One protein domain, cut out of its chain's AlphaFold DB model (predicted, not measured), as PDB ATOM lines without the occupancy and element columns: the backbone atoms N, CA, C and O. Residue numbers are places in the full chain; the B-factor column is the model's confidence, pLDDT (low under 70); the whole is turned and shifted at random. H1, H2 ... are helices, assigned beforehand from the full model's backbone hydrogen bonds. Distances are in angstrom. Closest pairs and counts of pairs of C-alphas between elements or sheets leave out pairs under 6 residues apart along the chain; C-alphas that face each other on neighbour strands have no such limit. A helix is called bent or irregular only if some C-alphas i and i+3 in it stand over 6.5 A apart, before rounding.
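AT A GLANCE: This is residues 180 to 317 of the 436 residues of an uncharacterized protein of Aphanomyces invadans (UniProt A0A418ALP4). A long, kinked helix, H3, runs as a spine between two groups of helices in an elongated body. At the first part of H3, H8 packs on it and H1 runs side by side with H8 the opposite way, with H2 near H1 and H3; at the later part, H6 crosses H3 nearly at a right angle, H7 packs on its last residues, H4 packs on H7, and H5 lies near H6. The printed part has 138 residues with eight named helices, H1 to H8 in that order, and no named strand: the class is all helix. It is compact, with a radius of gyration of the C-alphas of 16.3 A, and spans 49 by 27 by 24 A. The helix packing is part aligned, part crossed, some pairs at a shallow tilt and others about perpendicular.

HOW THE PARTS SIT: Begin at H1, residues 180 to 194, and look across to H8, residues 303 to 315: they touch, opposite ways at a shallow tilt of 15 degrees, the closest C-alphas being those of Tyr 193 and Phe 307, 6.9 A apart. H2, residues 206 to 213, is close to H1 but not clearly touching, with C-alphas 194 and 209 at 6.4 A. Next find H3, residues 225 to 243, which has a kink of 36 degrees near residue 236 and is only just irregular, C-alphas 237 and 240 being 6.7 A apart. H8 and H3 only just touch, with 3 pairs of C-alphas within 8 A, the closest being Val 231 and Asn 304 at 6.5 A. H4, residues 247 to 250, touches H7, residues 286 to 298, closest at C-alphas 248 and 295, 6.4 A. H5, residues 259 to 270, is close to H6, residues 276 to 284, but not clearly touching; C-alphas 265 and 278 are 6.9 A apart. H6 touches H3, about perpendicular at 85 degrees, with C-alphas 236 and 279 closest at 6.2 A. H6 and H7 touch only at the corner, and H1 and H5 are apart. Every O i to N i+4 pair is within hydrogen-bond range in H1, H2, H5, H6, H7 and H8; H3 has 13 of 15, and H4 is too short for such a pair.

IN THESE COORDINATES: Find C-alpha 180 at (232.945, 184.930, 153.251), where H1 begins its 19.7 A. H3 starts at C-alpha 225, (223.068, 201.142, 160.388), and spans 24.7 A. H5 spans 16.5 A, H7 18.6 A and H8 18.1 A, ending at C-alpha 315, (232.303, 198.761, 157.966).

THE WHOLE: The C-alphas farthest apart are those of Asp 217 and Asn 254, 49.9 A. The printed part has no cut. The links H1 to H2 and H2 to H3 are long. The mean pLDDT of the printed part is 91.7, and no printed residue is under 70.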
ATOM      1  N   GLU A 180     232.955 185.898 152.149       74.44
ATOM      2  CA  GLU A 180     232.945 184.930 153.251       74.44
ATOM      3  C   GLU A 180     233.444 185.514 154.577       74.44
ATOM      4  O   GLU A 180     232.873 185.234 155.629       74.44
ATOM      5  N   TYR A 181     234.477 186.361 154.551       79.00
ATOM      6  CA  TYR A 181     234.989 187.002 155.762       79.00
ATOM      7  C   TYR A 181     233.994 188.031 156.301       79.00
ATOM      8  O   TYR A 181     233.735 188.084 157.506       79.00
ATOM      9  N   MET A 182     233.372 188.808 155.410       82.94
ATOM     10  CA  MET A 182     232.305 189.738 155.778       82.94
ATOM     11  C   MET A 182     231.066 188.990 156.300       82.94
ATOM     12  O   MET A 182     230.531 189.364 157.338       82.94
ATOM     13  N   GLN A 183     230.652 187.894 155.658       86.25
ATOM     14  CA  GLN A 183     229.560 187.015 156.108       86.25
ATOM     15  C   GLN A 183     229.849 186.415 157.478       86.25
ATOM     16  O   GLN A 183     229.014 186.495 158.378       86.25
ATOM     17  N   HIS A 184     231.040 185.849 157.670       87.94
ATOM     18  CA  HIS A 184     231.451 185.287 158.949       87.94
ATOM     19  C   HIS A 184     231.439 186.352 160.051       87.94
ATOM     20  O   HIS A 184     230.904 186.119 161.136       87.94
ATOM     21  N   THR A 185     231.964 187.544 159.757       90.25
ATOM     22  CA  THR A 185     231.998 188.662 160.707       90.25
ATOM     23  C   THR A 185     230.591 189.171 161.025       90.25
ATOM     24  O   THR A 185     230.268 189.353 162.195       90.25
ATOM     25  N   ALA A 186     229.711 189.307 160.027       92.62
ATOM     26  CA  ALA A 186     228.313 189.689 160.226       92.62
ATOM     27  C   ALA A 186     227.560 188.667 161.096       92.62
ATOM     28  O   ALA A 186     226.913 189.048 162.072       92.62
ATOM     29  N   LYS A 187     227.706 187.364 160.807       95.00
ATOM     30  CA  LYS A 187     227.117 186.268 161.602       95.00
ATOM     31  C   LYS A 187     227.652 186.262 163.038       95.00
ATOM     32  O   LYS A 187     226.886 186.067 163.982       95.00
ATOM     33  N   LYS A 188     228.949 186.532 163.223       95.38
ATOM     34  CA  LYS A 188     229.580 186.663 164.545       95.38
ATOM     35  C   LYS A 188     229.019 187.852 165.331       95.38
ATOM     36  O   LYS A 188     228.648 187.663 166.487       95.38
ATOM     37  N   LEU A 189     228.916 189.034 164.720       96.19
ATOM     38  CA  LEU A 189     228.329 190.230 165.340       96.19
ATOM     39  C   LEU A 189     226.868 189.996 165.733       96.19
ATOM     40  O   LEU A 189     226.487 190.255 166.874       96.19
ATOM     41  N   PHE A 190     226.071 189.422 164.829       96.88
ATOM     42  CA  PHE A 190     224.675 189.095 165.104       96.88
ATOM     43  C   PHE A 190     224.538 188.140 166.289       96.88
ATOM     44  O   PHE A 190     223.819 188.433 167.241       96.88
ATOM     45  N   LYS A 191     225.290 187.035 166.299       96.88
ATOM     46  CA  LYS A 191     225.265 186.073 167.409       96.88
ATOM     47  C   LYS A 191     225.721 186.685 168.738       96.88
ATOM     48  O   LYS A 191     225.211 186.303 169.788       96.88
ATOM     49  N   LYS A 192     226.695 187.600 168.702       96.81
ATOM     50  CA  LYS A 192     227.315 188.189 169.896       96.81
ATOM     51  C   LYS A 192     226.460 189.280 170.548       96.81
ATOM     52  O   LYS A 192     226.449 189.322 171.776       96.81
ATOM     53  N   TYR A 193     225.755 190.099 169.757       97.50
ATOM     54  CA  TYR A 193     225.052 191.296 170.249       97.50
ATOM     55  C   TYR A 193     223.561 191.370 169.919       97.50
ATOM     56  O   TYR A 193     222.836 192.094 170.589       97.50
ATOM     57  N   LEU A 194     223.093 190.686 168.872       94.81
ATOM     58  CA  LEU A 194     221.742 190.903 168.340       94.81
ATOM     59  C   LEU A 194     220.815 189.719 168.595       94.81
ATOM     60  O   LEU A 194     219.628 189.928 168.795       94.81
ATOM     61  N   SER A 195     221.339 188.492 168.599       93.44
ATOM     62  CA  SER A 195     220.567 187.268 168.840       93.44
ATOM     63  C   SER A 195     219.816 187.315 170.174       93.44
ATOM     64  O   SER A 195     220.289 187.911 171.142       93.44
ATOM     65  N   ASP A 196     218.676 186.625 170.262       90.69
ATOM     66  CA  ASP A 196     217.919 186.456 171.512       90.69
ATOM     67  C   ASP A 196     218.745 185.867 172.661       90.69
ATOM     68  O   ASP A 196     218.495 186.161 173.824       90.69
ATOM     69  N   HIS A 197     219.768 185.079 172.333       90.75
ATOM     70  CA  HIS A 197     220.627 184.396 173.300       90.75
ATOM     71  C   HIS A 197     222.017 185.045 173.411       90.75
ATOM     72  O   HIS A 197     222.972 184.423 173.889       90.75
ATOM     73  N   ALA A 198     222.166 186.275 172.914       93.31
ATOM     74  CA  ALA A 198     223.417 187.014 172.970       93.31
ATOM     75  C   ALA A 198     223.785 187.345 174.425       93.31
ATOM     76  O   ALA A 198     223.014 187.959 175.155       93.31
ATOM     77  N   ARG A 199     224.999 186.976 174.853       91.19
ATOM     78  CA  ARG A 199     225.495 187.321 176.202       91.19
ATOM     79  C   ARG A 199     225.757 188.817 176.378       91.19
ATOM     80  O   ARG A 199     225.770 189.292 177.503       91.19
ATOM     81  N   LEU A 200     226.017 189.516 175.277       93.56
ATOM     82  CA  LEU A 200     226.263 190.957 175.224       93.56
ATOM     83  C   LEU A 200     225.143 191.637 174.428       93.56
ATOM     84  O   LEU A 200     225.410 192.462 173.562       93.56
ATOM     85  N   GLN A 201     223.900 191.195 174.631       94.06
ATOM     86  CA  GLN A 201     222.766 191.670 173.851       94.06
ATOM     87  C   GLN A 201     222.588 193.183 174.007       94.06
ATOM     88  O   GLN A 201     222.482 193.675 175.125       94.06
ATOM     89  N   VAL A 202     222.514 193.903 172.888       93.88
ATOM     90  CA  VAL A 202     222.172 195.333 172.882       93.88
ATOM     91  C   VAL A 202     220.678 195.518 172.592       93.88
ATOM     92  O   VAL A 202     220.060 194.688 171.919       93.88
ATOM     93  N   ASP A 203     220.076 196.590 173.113       88.44
ATOM     94  CA  ASP A 203     218.626 196.823 173.001       88.44
ATOM     95  C   ASP A 203     218.182 197.108 171.554       88.44
ATOM     96  O   ASP A 203     218.690 198.014 170.885       88.44
ATOM     97  N   MET A 204     217.177 196.366 171.081       89.94
ATOM     98  CA  MET A 204     216.518 196.561 169.787       89.94
ATOM     99  C   MET A 204     215.179 195.844 169.684       89.94
ATOM    100  O   MET A 204     214.876 194.917 170.429       89.94
ATOM    101  N   SER A 205     214.382 196.250 168.693       91.50
ATOM    102  CA  SER A 205     213.103 195.614 168.400       91.50
ATOM    103  C   SER A 205     213.270 194.265 167.695       91.50
ATOM    104  O   SER A 205     214.183 194.067 166.891       91.50
ATOM    105  N   THR A 206     212.313 193.362 167.920       92.81
ATOM    106  CA  THR A 206     212.233 192.057 167.244       92.81
ATOM    107  C   THR A 206     212.242 192.197 165.721       92.81
ATOM    108  O   THR A 206     212.943 191.454 165.040       92.81
ATOM    109  N   LYS A 207     211.530 193.200 165.184       95.00
ATOM    110  CA  LYS A 207     211.508 193.497 163.745       95.00
ATOM    111  C   LYS A 207     212.905 193.840 163.216       95.00
ATOM    112  O   LYS A 207     213.334 193.278 162.221       95.00
ATOM    113  N   MET A 208     213.632 194.724 163.904       94.56
ATOM    114  CA  MET A 208     214.983 195.116 163.488       94.56
ATOM    115  C   MET A 208     215.949 193.928 163.507       94.56
ATOM    116  O   MET A 208     216.799 193.820 162.627       94.56
ATOM    117  N   ARG A 209     215.809 193.034 164.490       95.00
ATOM    118  CA  ARG A 209     216.604 191.807 164.569       95.00
ATOM    119  C   ARG A 209     216.362 190.903 163.359       95.00
ATOM    120  O   ARG A 209     217.333 190.512 162.721       95.00
ATOM    121  N   GLN A 210     215.101 190.639 163.017       95.06
ATOM    122  CA  GLN A 210     214.726 189.829 161.850       95.06
ATOM    123  C   GLN A 210     215.245 190.442 160.540       95.06
ATOM    124  O   GLN A 210     215.917 189.763 159.770       95.06
ATOM    125  N   ASP A 211     215.057 191.752 160.345       94.50
ATOM    126  CA  ASP A 211     215.518 192.465 159.142       94.50
ATOM    127  C   ASP A 211     217.054 192.402 158.951       94.50
ATOM    128  O   ASP A 211     217.559 192.557 157.833       94.50
ATOM    129  N   ILE A 212     217.822 192.267 160.040       94.88
ATOM    130  CA  ILE A 212     219.282 192.086 160.000       94.88
ATOM    131  C   ILE A 212     219.634 190.613 159.762       94.88
ATOM    132  O   ILE A 212     220.567 190.337 159.006       94.88
ATOM    133  N   GLU A 213     218.902 189.686 160.378       95.06
ATOM    134  CA  GLU A 213     219.093 188.238 160.236       95.06
ATOM    135  C   GLU A 213     218.934 187.782 158.780       95.06
ATOM    136  O   GLU A 213     219.803 187.088 158.254       95.06
ATOM    137  N   GLU A 214     217.907 188.280 158.086       94.44
ATOM    138  CA  GLU A 214     217.656 188.012 156.660       94.44
ATOM    139  C   GLU A 214     218.810 188.452 155.740       94.44
ATOM    140  O   GLU A 214     218.962 187.951 154.627       94.44
ATOM    141  N   LYS A 215     219.659 189.383 156.194       90.69
ATOM    142  CA  LYS A 215     220.784 189.932 155.416       90.69
ATOM    143  C   LYS A 215     222.115 189.239 155.702       90.69
ATOM    144  O   LYS A 215     223.126 189.617 155.111       90.69
ATOM    145  N   LEU A 216     222.157 188.244 156.591       90.12
ATOM    146  CA  LEU A 216     223.408 187.593 157.004       90.12
ATOM    147  C   LEU A 216     224.092 186.794 155.892       90.12
ATOM    148  O   LEU A 216     225.309 186.606 155.946       90.12
ATOM    149  N   ASP A 217     223.340 186.339 154.891       84.31
ATOM    150  CA  ASP A 217     223.900 185.609 153.750       84.31
ATOM    151  C   ASP A 217     224.452 186.540 152.666       84.31
ATOM    152  O   ASP A 217     225.355 186.160 151.929       84.31
ATOM    153  N   MET A 218     224.001 187.794 152.605       80.31
ATOM    154  CA  MET A 218     224.545 188.817 151.705       80.31
ATOM    155  C   MET A 218     224.748 190.138 152.459       80.31
ATOM    156  O   MET A 218     224.027 191.114 152.226       80.31
ATOM    157  N   PRO A 219     225.728 190.188 153.380       84.50
ATOM    158  CA  PRO A 219     225.942 191.346 154.232       84.50
ATOM    159  C   PRO A 219     226.397 192.563 153.425       84.50
ATOM    160  O   PRO A 219     227.150 192.464 152.454       84.50
ATOM    161  N   THR A 220     225.980 193.741 153.877       83.50
ATOM    162  CA  THR A 220     226.412 195.031 153.328       83.50
ATOM    163  C   THR A 220     227.048 195.873 154.423       83.50
ATOM    164  O   THR A 220     226.770 195.679 155.606       83.50
ATOM    165  N   MET A 221     227.892 196.838 154.042       83.81
ATOM    166  CA  MET A 221     228.582 197.695 155.016       83.81
ATOM    167  C   MET A 221     227.607 198.491 155.898       83.81
ATOM    168  O   MET A 221     227.928 198.828 157.029       83.81
ATOM    169  N   ASP A 222     226.390 198.742 155.413       88.31
ATOM    170  CA  ASP A 222     225.369 199.500 156.133       88.31
ATOM    171  C   ASP A 222     224.285 198.622 156.780       88.31
ATOM    172  O   ASP A 222     223.321 199.161 157.325       88.31
ATOM    173  N   MET A 223     224.416 197.286 156.779       91.62
ATOM    174  CA  MET A 223     223.360 196.401 157.302       91.62
ATOM    175  C   MET A 223     223.032 196.651 158.784       91.62
ATOM    176  O   MET A 223     221.877 196.535 159.182       91.62
ATOM    177  N   PHE A 224     224.023 197.067 159.582       95.06
ATOM    178  CA  PHE A 224     223.863 197.395 161.005       95.06
ATOM    179  C   PHE A 224     223.519 198.869 161.265       95.06
ATOM    180  O   PHE A 224     223.368 199.263 162.420       95.06
ATOM    181  N   LYS A 225     223.367 199.708 160.229       94.12
ATOM    182  CA  LYS A 225     223.068 201.142 160.388       94.12
ATOM    183  C   LYS A 225     221.818 201.405 161.248       94.12
ATOM    184  O   LYS A 225     221.903 202.272 162.118       94.12
ATOM    185  N   PRO A 226     220.698 200.669 161.097       93.06
ATOM    186  CA  PRO A 226     219.543 200.841 161.981       93.06
ATOM    187  C   PRO A 226     219.856 200.520 163.452       93.06
ATOM    188  O   PRO A 226     219.447 201.268 164.339       93.06
ATOM    189  N   ALA A 227     220.633 199.461 163.708       95.00
ATOM    190  CA  ALA A 227     221.041 199.066 165.056       95.00
ATOM    191  C   ALA A 227     221.976 200.102 165.697       95.00
ATOM    192  O   ALA A 227     221.773 200.474 166.849       95.00
ATOM    193  N   ILE A 228     222.939 200.645 164.940       94.88
ATOM    194  CA  ILE A 228     223.809 201.744 165.396       94.88
ATOM    195  C   ILE A 228     222.974 202.939 165.860       94.88
ATOM    196  O   ILE A 228     223.214 203.477 166.938       94.88
ATOM    197  N   VAL A 229     221.986 203.353 165.058       94.38
ATOM    198  CA  VAL A 229     221.121 204.495 165.391       94.38
ATOM    199  C   VAL A 229     220.340 204.225 166.675       94.38
ATOM    200  O   VAL A 229     220.307 205.083 167.556       94.38
ATOM    201  N   LYS A 230     219.753 203.032 166.818       94.94
ATOM    202  CA  LYS A 230     219.013 202.634 168.022       94.94
ATOM    203  C   LYS A 230     219.902 202.617 169.272       94.94
ATOM    204  O   LYS A 230     219.522 203.225 170.271       94.94
ATOM    205  N   VAL A 231     221.090 202.013 169.203       95.81
ATOM    206  CA  VAL A 231     222.052 201.965 170.320       95.81
ATOM    207  C   VAL A 231     222.529 203.366 170.699       95.81
ATOM    208  O   VAL A 231     222.481 203.728 171.871       95.81
ATOM    209  N   LYS A 232     222.916 204.203 169.725       95.56
ATOM    210  CA  LYS A 232     223.309 205.597 169.995       95.56
ATOM    211  C   LYS A 232     222.177 206.408 170.620       95.56
ATOM    212  O   LYS A 232     222.419 207.195 171.528       95.56
ATOM    213  N   THR A 233     220.943 206.199 170.169       94.31
ATOM    214  CA  THR A 233     219.769 206.871 170.739       94.31
ATOM    215  C   THR A 233     219.542 206.437 172.188       94.31
ATOM    216  O   THR A 233     219.314 207.291 173.037       94.31
ATOM    217  N   GLY A 234     219.681 205.141 172.495       93.56
ATOM    218  CA  GLY A 234     219.612 204.630 173.868       93.56
ATOM    219  C   GLY A 234     220.716 205.193 174.766       93.56
ATOM    220  O   GLY A 234     220.432 205.701 175.850       93.56
ATOM    221  N   LEU A 235     221.964 205.196 174.282       95.50
ATOM    222  CA  LEU A 235     223.096 205.803 174.986       95.50
ATOM    223  C   LEU A 235     222.864 207.291 175.256       95.50
ATOM    224  O   LEU A 235     223.156 207.749 176.350       95.50
ATOM    225  N   LEU A 236     222.338 208.043 174.289       94.94
ATOM    226  CA  LEU A 236     222.035 209.467 174.442       94.94
ATOM    227  C   LEU A 236     220.935 209.711 175.486       94.94
ATOM    228  O   LEU A 236     221.102 210.544 176.375       94.94
ATOM    229  N   GLN A 237     219.808 209.012 175.348       91.31
ATOM    230  CA  GLN A 237     218.595 209.282 176.123       91.31
ATOM    231  C   GLN A 237     218.680 208.789 177.567       91.31
ATOM    232  O   GLN A 237     218.048 209.381 178.438       91.31
ATOM    233  N   ASP A 238     219.454 207.733 177.828       92.19
ATOM    234  CA  ASP A 238     219.574 207.154 179.164       92.19
ATOM    235  C   ASP A 238     220.993 207.290 179.725       92.19
ATOM    236  O   ASP A 238     221.228 208.022 180.691       92.19
ATOM    237  N   SER A 239     221.970 206.624 179.107       94.94
ATOM    238  CA  SER A 239     223.290 206.463 179.722       94.94
ATOM    239  C   SER A 239     224.089 207.765 179.812       94.94
ATOM    240  O   SER A 239     224.714 208.018 180.838       94.94
ATOM    241  N   LEU A 240     224.060 208.606 178.777       94.88
ATOM    242  CA  LEU A 240     224.769 209.886 178.719       94.88
ATOM    243  C   LEU A 240     224.190 210.867 179.740       94.88
ATOM    244  O   LEU A 240     224.939 211.504 180.475       94.88
ATOM    245  N   LEU A 241     222.862 210.947 179.845       93.25
ATOM    246  CA  LEU A 241     222.193 211.814 180.815       93.25
ATOM    247  C   LEU A 241     222.592 211.468 182.261       93.25
ATOM    248  O   LEU A 241     222.934 212.353 183.055       93.25
ATOM    249  N   ARG A 242     222.581 210.173 182.604       94.50
ATOM    250  CA  ARG A 242     222.982 209.701 183.937       94.50
ATOM    251  C   ARG A 242     224.484 209.843 184.168       94.50
ATOM    252  O   ARG A 242     224.893 210.245 185.253       94.50
ATOM    253  N   TYR A 243     225.295 209.583 183.147       96.12
ATOM    254  CA  TYR A 243     226.741 209.765 183.195       96.12
ATOM    255  C   TYR A 243     227.132 211.208 183.518       96.12
ATOM    256  O   TYR A 243     227.904 211.420 184.451       96.12
ATOM    257  N   LEU A 244     226.552 212.200 182.833       94.25
ATOM    258  CA  LEU A 244     226.829 213.621 183.088       94.25
ATOM    259  C   LEU A 244     226.392 214.079 184.492       94.25
ATOM    260  O   LEU A 244     226.788 215.152 184.947       94.25
ATOM    261  N   SER A 245     225.579 213.269 185.175       92.25
ATOM    262  CA  SER A 245     225.148 213.457 186.566       92.25
ATOM    263  C   SER A 245     225.968 212.641 187.575       92.25
ATOM    264  O   SER A 245     225.683 212.695 188.766       92.25
ATOM    265  N   SER A 246     226.925 211.834 187.113       95.00
ATOM    266  CA  SER A 246     227.639 210.863 187.941       95.00
ATOM    267  C   SER A 246     228.950 211.424 188.508       95.00
ATOM    268  O   SER A 246     229.602 212.230 187.839       95.00
ATOM    269  N   PRO A 247     229.423 210.905 189.659       94.31
ATOM    270  CA  PRO A 247     230.743 211.251 190.195       94.31
ATOM    271  C   PRO A 247     231.895 210.949 189.223       94.31
ATOM    272  O   PRO A 247     232.925 211.608 189.254       94.31
ATOM    273  N   ILE A 248     231.719 209.976 188.319       94.50
ATOM    274  CA  ILE A 248     232.735 209.620 187.317       94.50
ATOM    275  C   ILE A 248     232.960 210.776 186.334       94.50
ATOM    276  O   ILE A 248     234.096 211.025 185.941       94.50
ATOM    277  N   HIS A 249     231.905 211.504 185.963       94.56
ATOM    278  CA  HIS A 249     232.015 212.687 185.108       94.56
ATOM    279  C   HIS A 249     232.612 213.896 185.851       94.56
ATOM    280  O   HIS A 249     233.308 214.714 185.247       94.56
ATOM    281  N   GLU A 250     232.391 214.007 187.165       90.94
ATOM    282  CA  GLU A 250     233.003 215.058 187.993       90.94
ATOM    283  C   GLU A 250     234.536 214.989 187.976       90.94
ATOM    284  O   GLU A 250     235.192 216.030 188.016       90.94
ATOM    285  N   GLU A 251     235.114 213.796 187.782       90.94
ATOM    286  CA  GLU A 251     236.562 213.606 187.593       90.94
ATOM    287  C   GLU A 251     237.124 214.459 186.434       90.94
ATOM    288  O   GLU A 251     238.279 214.878 186.491       90.94
ATOM    289  N   LEU A 252     236.317 214.761 185.405       90.94
ATOM    290  CA  LEU A 252     236.735 215.554 184.241       90.94
ATOM    291  C   LEU A 252     236.645 217.073 184.457       90.94
ATOM    292  O   LEU A 252     237.198 217.824 183.657       90.94
ATOM    293  N   HIS A 253     235.983 217.558 185.515       83.19
ATOM    294  CA  HIS A 253     235.789 219.004 185.726       83.19
ATOM    295  C   HIS A 253     237.093 219.760 185.993       83.19
ATOM    296  O   HIS A 253     237.178 220.954 185.712       83.19
ATOM    297  N   ASN A 254     238.107 219.059 186.499       78.25
ATOM    298  CA  ASN A 254     239.433 219.609 186.762       78.25
ATOM    299  C   ASN A 254     240.445 219.280 185.645       78.25
ATOM    300  O   ASN A 254     241.631 219.572 185.802       78.25
ATOM    301  N   ASP A 255     240.018 218.660 184.537       81.00
ATOM    302  CA  ASP A 255     240.918 218.318 183.431       81.00
ATOM    303  C   ASP A 255     241.253 219.573 182.604       81.00
ATOM    304  O   ASP A 255     240.385 220.212 182.005       81.00
ATOM    305  N   ALA A 256     242.540 219.926 182.575       77.94
ATOM    306  CA  ALA A 256     243.040 221.126 181.910       77.94
ATOM    307  C   ALA A 256     242.989 221.058 180.370       77.94
ATOM    308  O   ALA A 256     243.068 222.100 179.721       77.94
ATOM    309  N   GLU A 257     242.854 219.868 179.773       81.94
ATOM    310  CA  GLU A 257     242.888 219.685 178.314       81.94
ATOM    311  C   GLU A 257     241.505 219.761 177.657       81.94
ATOM    312  O   GLU A 257     241.412 220.098 176.479       81.94
ATOM    313  N   ILE A 258     240.425 219.486 178.397       86.50
ATOM    314  CA  ILE A 258     239.051 219.460 177.856       86.50
ATOM    315  C   ILE A 258     238.036 220.409 178.527       86.50
ATOM    316  O   ILE A 258     236.833 220.116 178.500       86.50
ATOM    317  N   PRO A 259     238.427 221.577 179.080       85.50
ATOM    318  CA  PRO A 259     237.517 222.412 179.869       85.50
ATOM    319  C   PRO A 259     236.337 222.947 179.048       85.50
ATOM    320  O   PRO A 259     235.255 223.186 179.582       85.50
ATOM    321  N   GLN A 260     236.518 223.139 177.738       87.31
ATOM    322  CA  GLN A 260     235.452 223.616 176.863       87.31
ATOM    323  C   GLN A 260     234.372 222.551 176.642       87.31
ATOM    324  O   GLN A 260     233.194 222.837 176.846       87.31
ATOM    325  N   LEU A 261     234.777 221.320 176.319       89.00
ATOM    326  CA  LEU A 261     233.852 220.216 176.067       89.00
ATOM    327  C   LEU A 261     233.055 219.856 177.331       89.00
ATOM    328  O   LEU A 261     231.847 219.652 177.257       89.00
ATOM    329  N   VAL A 262     233.694 219.863 178.507       90.50
ATOM    330  CA  VAL A 262     233.005 219.634 179.791       90.50
ATOM    331  C   VAL A 262     231.960 220.722 180.069       90.50
ATOM    332  O   VAL A 262     230.841 220.415 180.484       90.50
ATOM    333  N   ARG A 263     232.278 221.999 179.803       89.50
ATOM    334  CA  ARG A 263     231.311 223.104 179.947       89.50
ATOM    335  C   ARG A 263     230.129 222.961 178.994       89.50
ATOM    336  O   ARG A 263     228.990 223.145 179.419       89.50
ATOM    337  N   GLU A 264     230.389 222.613 177.736       90.75
ATOM    338  CA  GLU A 264     229.354 222.391 176.722       90.75
ATOM    339  C   GLU A 264     228.420 221.243 177.109       90.75
ATOM    340  O   GLU A 264     227.201 221.421 177.103       90.75
ATOM    341  N   MET A 265     228.963 220.097 177.531       92.06
ATOM    342  CA  MET A 265     228.156 218.948 177.956       92.06
ATOM    343  C   MET A 265     227.315 219.258 179.200       92.06
ATOM    344  O   MET A 265     226.131 218.918 179.251       92.06
ATOM    345  N   THR A 266     227.885 219.956 180.185       89.38
ATOM    346  CA  THR A 266     227.158 220.373 181.393       89.38
ATOM    347  C   THR A 266     226.038 221.366 181.067       89.38
ATOM    348  O   THR A 266     224.930 221.242 181.594       89.38
ATOM    349  N   ALA A 267     226.270 222.317 180.160       91.06
ATOM    350  CA  ALA A 267     225.238 223.249 179.708       91.06
ATOM    351  C   ALA A 267     224.122 222.546 178.911       91.06
ATOM    352  O   ALA A 267     222.935 222.802 179.144       91.06
ATOM    353  N   ALA A 268     224.481 221.626 178.010       91.19
ATOM    354  CA  ALA A 268     223.528 220.827 177.239       91.19
ATOM    355  C   ALA A 268     222.633 219.980 178.156       91.19
ATOM    356  O   ALA A 268     221.410 219.978 178.003       91.19
ATOM    357  N   ARG A 269     223.221 219.349 179.182       90.81
ATOM    358  CA  ARG A 269     222.482 218.640 180.235       90.81
ATOM    359  C   ARG A 269     221.514 219.564 180.975       90.81
ATOM    360  O   ARG A 269     220.330 219.254 181.057       90.81
ATOM    361  N   ASN A 270     221.998 220.688 181.508       90.06
ATOM    362  CA  ASN A 270     221.191 221.584 182.347       90.06
ATOM    363  C   ASN A 270     220.033 222.232 181.579       90.06
ATOM    364  O   ASN A 270     218.984 222.510 182.153       90.06
ATOM    365  N   SER A 271     220.210 222.456 180.277       91.50
ATOM    366  CA  SER A 271     219.155 222.964 179.399       91.50
ATOM    367  C   SER A 271     218.181 221.884 178.909       91.50
ATOM    368  O   SER A 271     217.187 222.219 178.269       91.50
ATOM    369  N   GLY A 272     218.458 220.602 179.179       88.00
ATOM    370  CA  GLY A 272     217.678 219.471 178.672       88.00
ATOM    371  C   GLY A 272     217.806 219.249 177.161       88.00
ATOM    372  O   GLY A 272     217.006 218.513 176.589       88.00
ATOM    373  N   LYS A 273     218.789 219.877 176.502       90.25
ATOM    374  CA  LYS A 273     218.995 219.839 175.043       90.25
ATOM    375  C   LYS A 273     220.160 218.926 174.656       90.25
ATOM    376  O   LYS A 273     221.061 219.327 173.925       90.25
ATOM    377  N   LEU A 274     220.164 217.700 175.175       92.25
ATOM    378  CA  LEU A 274     221.125 216.685 174.745       92.25
ATOM    379  C   LEU A 274     220.686 216.079 173.410       92.25
ATOM    380  O   LEU A 274     219.580 215.564 173.265       92.25
ATOM    381  N   GLU A 275     221.594 216.113 172.444       93.31
ATOM    382  CA  GLU A 275     221.379 215.657 171.066       93.31
ATOM    383  C   GLU A 275     222.532 214.754 170.609       93.31
ATOM    384  O   GLU A 275     223.606 214.758 171.211       93.31
ATOM    385  N   LEU A 276     222.345 214.014 169.510       91.69
ATOM    386  CA  LEU A 276     223.357 213.093 168.972       91.69
ATOM    387  C   LEU A 276     224.751 213.719 168.755       91.69
ATOM    388  O   LEU A 276     225.719 213.055 169.119       91.69
ATOM    389  N   PRO A 277     224.899 214.971 168.270       93.38
ATOM    390  CA  PRO A 277     226.216 215.602 168.148       93.38
ATOM    391  C   PRO A 277     226.988 215.697 169.473       93.38
ATOM    392  O   PRO A 277     228.217 215.629 169.483       93.38
ATOM    393  N   HIS A 278     226.283 215.808 170.603       94.25
ATOM    394  CA  HIS A 278     226.903 215.813 171.928       94.25
ATOM    395  C   HIS A 278     227.469 214.430 172.266       94.25
ATOM    396  O   HIS A 278     228.621 214.319 172.681       94.25
ATOM    397  N   LEU A 279     226.694 213.367 172.017       94.88
ATOM    398  CA  LEU A 279     227.182 211.994 172.163       94.88
ATOM    399  C   LEU A 279     228.378 211.738 171.237       94.88
ATOM    400  O   LEU A 279     229.381 211.196 171.685       94.88
ATOM    401  N   ASP A 280     228.309 212.158 169.974       93.56
ATOM    402  CA  ASP A 280     229.410 211.990 169.022       93.56
ATOM    403  C   ASP A 280     230.680 212.731 169.472       93.56
ATOM    404  O   ASP A 280     231.780 212.204 169.313       93.56
ATOM    405  N   SER A 281     230.545 213.897 170.112       93.69
ATOM    406  CA  SER A 281     231.676 214.634 170.697       93.69
ATOM    407  C   SER A 281     232.316 213.876 171.867       93.69
ATOM    408  O   SER A 281     233.542 213.800 171.962       93.69
ATOM    409  N   VAL A 282     231.499 213.252 172.725       93.06
ATOM    410  CA  VAL A 282     231.972 212.390 173.823       93.06
ATOM    411  C   VAL A 282     232.692 211.152 173.284       93.06
ATOM    412  O   VAL A 282     233.787 210.830 173.743       93.06
ATOM    413  N   LEU A 283     232.107 210.474 172.293       93.69
ATOM    414  CA  LEU A 283     232.682 209.269 171.686       93.69
ATOM    415  C   LEU A 283     233.936 209.573 170.850       93.69
ATOM    416  O   LEU A 283     234.821 208.726 170.742       93.69
ATOM    417  N   GLY A 284     234.021 210.768 170.263       91.81
ATOM    418  CA  GLY A 284     235.142 211.202 169.430       91.81
ATOM    419  C   GLY A 284     236.367 211.680 170.214       91.81
ATOM    420  O   GLY A 284     237.464 211.710 169.657       91.81
ATOM    421  N   HIS A 285     236.218 212.036 171.495       93.12
ATOM    422  CA  HIS A 285     237.324 212.535 172.310       93.12
ATOM    423  C   HIS A 285     237.942 211.426 173.187       93.12
ATOM    424  O   HIS A 285     237.265 210.938 174.095       93.12
ATOM    425  N   PRO A 286     239.240 211.074 173.044       92.62
ATOM    426  CA  PRO A 286     239.843 209.914 173.718       92.62
ATOM    427  C   PRO A 286     239.656 209.878 175.243       92.62
ATOM    428  O   PRO A 286     239.277 208.849 175.803       92.62
ATOM    429  N   LYS A 287     239.873 211.012 175.925       92.00
ATOM    430  CA  LYS A 287     239.690 211.109 177.385       92.00
ATOM    431  C   LYS A 287     238.229 210.968 177.822       92.00
ATOM    432  O   LYS A 287     237.945 210.254 178.779       92.00
ATOM    433  N   TYR A 288     237.311 211.621 177.109       93.19
ATOM    434  CA  TYR A 288     235.886 211.609 177.441       93.19
ATOM    435  C   TYR A 288     235.302 210.221 177.180       93.19
ATOM    436  O   TYR A 288     234.619 209.673 178.036       93.19
ATOM    437  N   MET A 289     235.672 209.607 176.054       94.12
ATOM    438  CA  MET A 289     235.335 208.229 175.717       94.12
ATOM    439  C   MET A 289     235.853 207.245 176.774       94.12
ATOM    440  O   MET A 289     235.108 206.374 177.215       94.12
ATOM    441  N   SER A 290     237.100 207.395 177.240       95.12
ATOM    442  CA  SER A 290     237.665 206.540 178.295       95.12
ATOM    443  C   SER A 290     236.888 206.652 179.615       95.12
ATOM    444  O   SER A 290     236.508 205.641 180.211       95.12
ATOM    445  N   ASN A 291     236.579 207.877 180.045       95.75
ATOM    446  CA  ASN A 291     235.822 208.126 181.269       95.75
ATOM    447  C   ASN A 291     234.350 207.674 181.144       95.75
ATOM    448  O   ASN A 291     233.813 207.038 182.053       95.75
ATOM    449  N   PHE A 292     233.714 207.878 179.990       96.38
ATOM    450  CA  PHE A 292     232.366 207.375 179.727       96.38
ATOM    451  C   PHE A 292     232.324 205.838 179.671       96.38
ATOM    452  O   PHE A 292     231.424 205.218 180.236       96.38
ATOM    453  N   LYS A 293     233.342 205.189 179.091       96.81
ATOM    454  CA  LYS A 293     233.501 203.725 179.103       96.81
ATOM    455  C   LYS A 293     233.661 203.174 180.523       96.81
ATOM    456  O   LYS A 293     233.086 202.126 180.830       96.81
ATOM    457  N   LYS A 294     234.369 203.892 181.407       96.81
ATOM    458  CA  LYS A 294     234.447 203.581 182.848       96.81
ATOM    459  C   LYS A 294     233.055 203.624 183.486       96.81
ATOM    460  O   LYS A 294     232.679 202.679 184.180       96.81
ATOM    461  N   TYR A 295     232.264 204.659 183.193       97.38
ATOM    462  CA  TYR A 295     230.881 204.754 183.665       97.38
ATOM    463  C   TYR A 295     230.015 203.589 183.168       97.38
ATOM    464  O   TYR A 295     229.409 202.895 183.982       97.38
ATOM    465  N   LEU A 296     230.004 203.300 181.866       96.31
ATOM    466  CA  LEU A 296     229.189 202.212 181.315       96.31
ATOM    467  C   LEU A 296     229.595 200.837 181.847       96.31
ATOM    468  O   LEU A 296     228.731 200.001 182.089       96.31
ATOM    469  N   THR A 297     230.886 200.612 182.105       96.06
ATOM    470  CA  THR A 297     231.353 199.390 182.783       96.06
ATOM    471  C   THR A 297     230.736 199.259 184.176       96.06
ATOM    472  O   THR A 297     230.261 198.184 184.531       96.06
ATOM    473  N   SER A 298     230.678 200.355 184.941       95.50
ATOM    474  CA  SER A 298     230.052 200.364 186.273       95.50
ATOM    475  C   SER A 298     228.541 200.113 186.240       95.50
ATOM    476  O   SER A 298     227.980 199.638 187.221       95.50
ATOM    477  N   GLN A 299     227.889 200.435 185.119       94.00
ATOM    478  CA  GLN A 299     226.452 200.242 184.912       94.00
ATOM    479  C   GLN A 299     226.126 198.948 184.155       94.00
ATOM    480  O   GLN A 299     224.974 198.747 183.788       94.00
ATOM    481  N   HIS A 300     227.120 198.087 183.899       91.31
ATOM    482  CA  HIS A 300     226.961 196.876 183.087       91.31
ATOM    483  C   HIS A 300     226.324 197.139 181.707       91.31
ATOM    484  O   HIS A 300     225.505 196.352 181.254       91.31
ATOM    485  N   ALA A 301     226.701 198.256 181.074       93.25
ATOM    486  CA  ALA A 301     226.172 198.724 179.788       93.25
ATOM    487  C   ALA A 301     227.275 198.955 178.729       93.25
ATOM    488  O   ALA A 301     227.082 199.663 177.733       93.25
ATOM    489  N   VAL A 302     228.483 198.432 178.978       95.00
ATOM    490  CA  VAL A 302     229.679 198.658 178.149       95.00
ATOM    491  C   VAL A 302     229.581 197.983 176.780       95.00
ATOM    492  O   VAL A 302     230.185 198.455 175.817       95.00
ATOM    493  N   GLU A 303     228.785 196.922 176.664       94.88
ATOM    494  CA  GLU A 303     228.524 196.189 175.428       94.88
ATOM    495  C   GLU A 303     228.000 197.084 174.303       94.88
ATOM    496  O   GLU A 303     228.342 196.848 173.148       94.88
ATOM    497  N   ASN A 304     227.278 198.160 174.630       95.25
ATOM    498  CA  ASN A 304     226.829 199.149 173.653       95.25
ATOM    499  C   ASN A 304     228.004 199.833 172.937       95.25
ATOM    500  O   ASN A 304     227.955 200.018 171.723       95.25
ATOM    501  N   LEU A 305     229.079 200.177 173.657       94.94
ATOM    502  CA  LEU A 305     230.274 200.766 173.039       94.94
ATOM    503  C   LEU A 305     231.074 199.730 172.259       94.94
ATOM    504  O   LEU A 305     231.509 200.019 171.149       94.94
ATOM    505  N   ILE A 306     231.234 198.525 172.812       94.62
ATOM    506  CA  ILE A 306     231.985 197.448 172.151       94.62
ATOM    507  C   ILE A 306     231.298 197.068 170.831       94.62
ATOM    508  O   ILE A 306     231.963 196.888 169.815       94.62
ATOM    509  N   PHE A 307     229.963 197.010 170.814       96.69
ATOM    510  CA  PHE A 307     229.189 196.808 169.593       96.69
ATOM    511  C   PHE A 307     229.461 197.904 168.554       96.69
ATOM    512  O   PHE A 307     229.724 197.586 167.397       96.69
ATOM    513  N   LEU A 308     229.424 199.183 168.948       95.12
ATOM    514  CA  LEU A 308     229.696 200.296 168.030       95.12
ATOM    515  C   LEU A 308     231.126 200.241 167.463       95.12
ATOM    516  O   LEU A 308     231.297 200.444 166.263       95.12
ATOM    517  N   GLU A 309     232.121 199.933 168.300       93.06
ATOM    518  CA  GLU A 309     233.525 199.759 167.896       93.06
ATOM    519  C   GLU A 309     233.670 198.606 166.879       93.06
ATOM    520  O   GLU A 309     234.189 198.812 165.781       93.06
ATOM    521  N   GLU A 310     233.147 197.412 167.181       94.94
ATOM    522  CA  GLU A 310     233.275 196.243 166.293       94.94
ATOM    523  C   GLU A 310     232.461 196.384 164.990       94.94
ATOM    524  O   GLU A 310     232.866 195.876 163.941       94.94
ATOM    525  N   VAL A 311     231.325 197.093 165.010       93.19
ATOM    526  CA  VAL A 311     230.578 197.406 163.780       93.19
ATOM    527  C   VAL A 311     231.339 198.410 162.914       93.19
ATOM    528  O   VAL A 311     231.327 198.282 161.690       93.19
ATOM    529  N   GLU A 312     232.024 199.387 163.505       90.38
ATOM    530  CA  GLU A 312     232.861 200.329 162.756       90.38
ATOM    531  C   GLU A 312     234.054 199.622 162.089       90.38
ATOM    532  O   GLU A 312     234.377 199.903 160.934       90.38
ATOM    533  N   GLU A 313     234.662 198.638 162.754       88.38
ATOM    534  CA  GLU A 313     235.666 197.764 162.134       88.38
ATOM    535  C   GLU A 313     235.079 196.943 160.979       88.38
ATOM    536  O   GLU A 313     235.665 196.883 159.896       88.38
ATOM    537  N   PHE A 314     233.885 196.375 161.164       88.88
ATOM    538  CA  PHE A 314     233.172 195.650 160.112       88.88
ATOM    539  C   PHE A 314     232.886 196.524 158.879       88.88
ATOM    540  O   PHE A 314     233.033 196.058 157.748       88.88
ATOM    541  N   ARG A 315     232.539 197.805 159.066       86.44
ATOM    542  CA  ARG A 315     232.303 198.761 157.966       86.44
ATOM    543  C   ARG A 315     233.539 199.017 157.101       86.44
ATOM    544  O   ARG A 315     233.384 199.457 155.964       86.44
ATOM    545  N   ARG A 316     234.743 198.763 157.624       83.19
ATOM    546  CA  ARG A 316     236.019 198.929 156.905       83.19
ATOM    547  C   ARG A 316     236.389 197.709 156.060       83.19
ATOM    548  O   ARG A 316     237.346 197.785 155.291       83.19
ATOM    549  N   LEU A 317     235.660 196.599 156.184       77.25
ATOM    550  CA  LEU A 317     235.906 195.405 155.381       77.25
ATOM    551  C   LEU A 317     235.549 195.656 153.906       77.25
ATOM    552  O   LEU A 317     234.550 196.323 153.618       77.25
TER     553      LEU A 317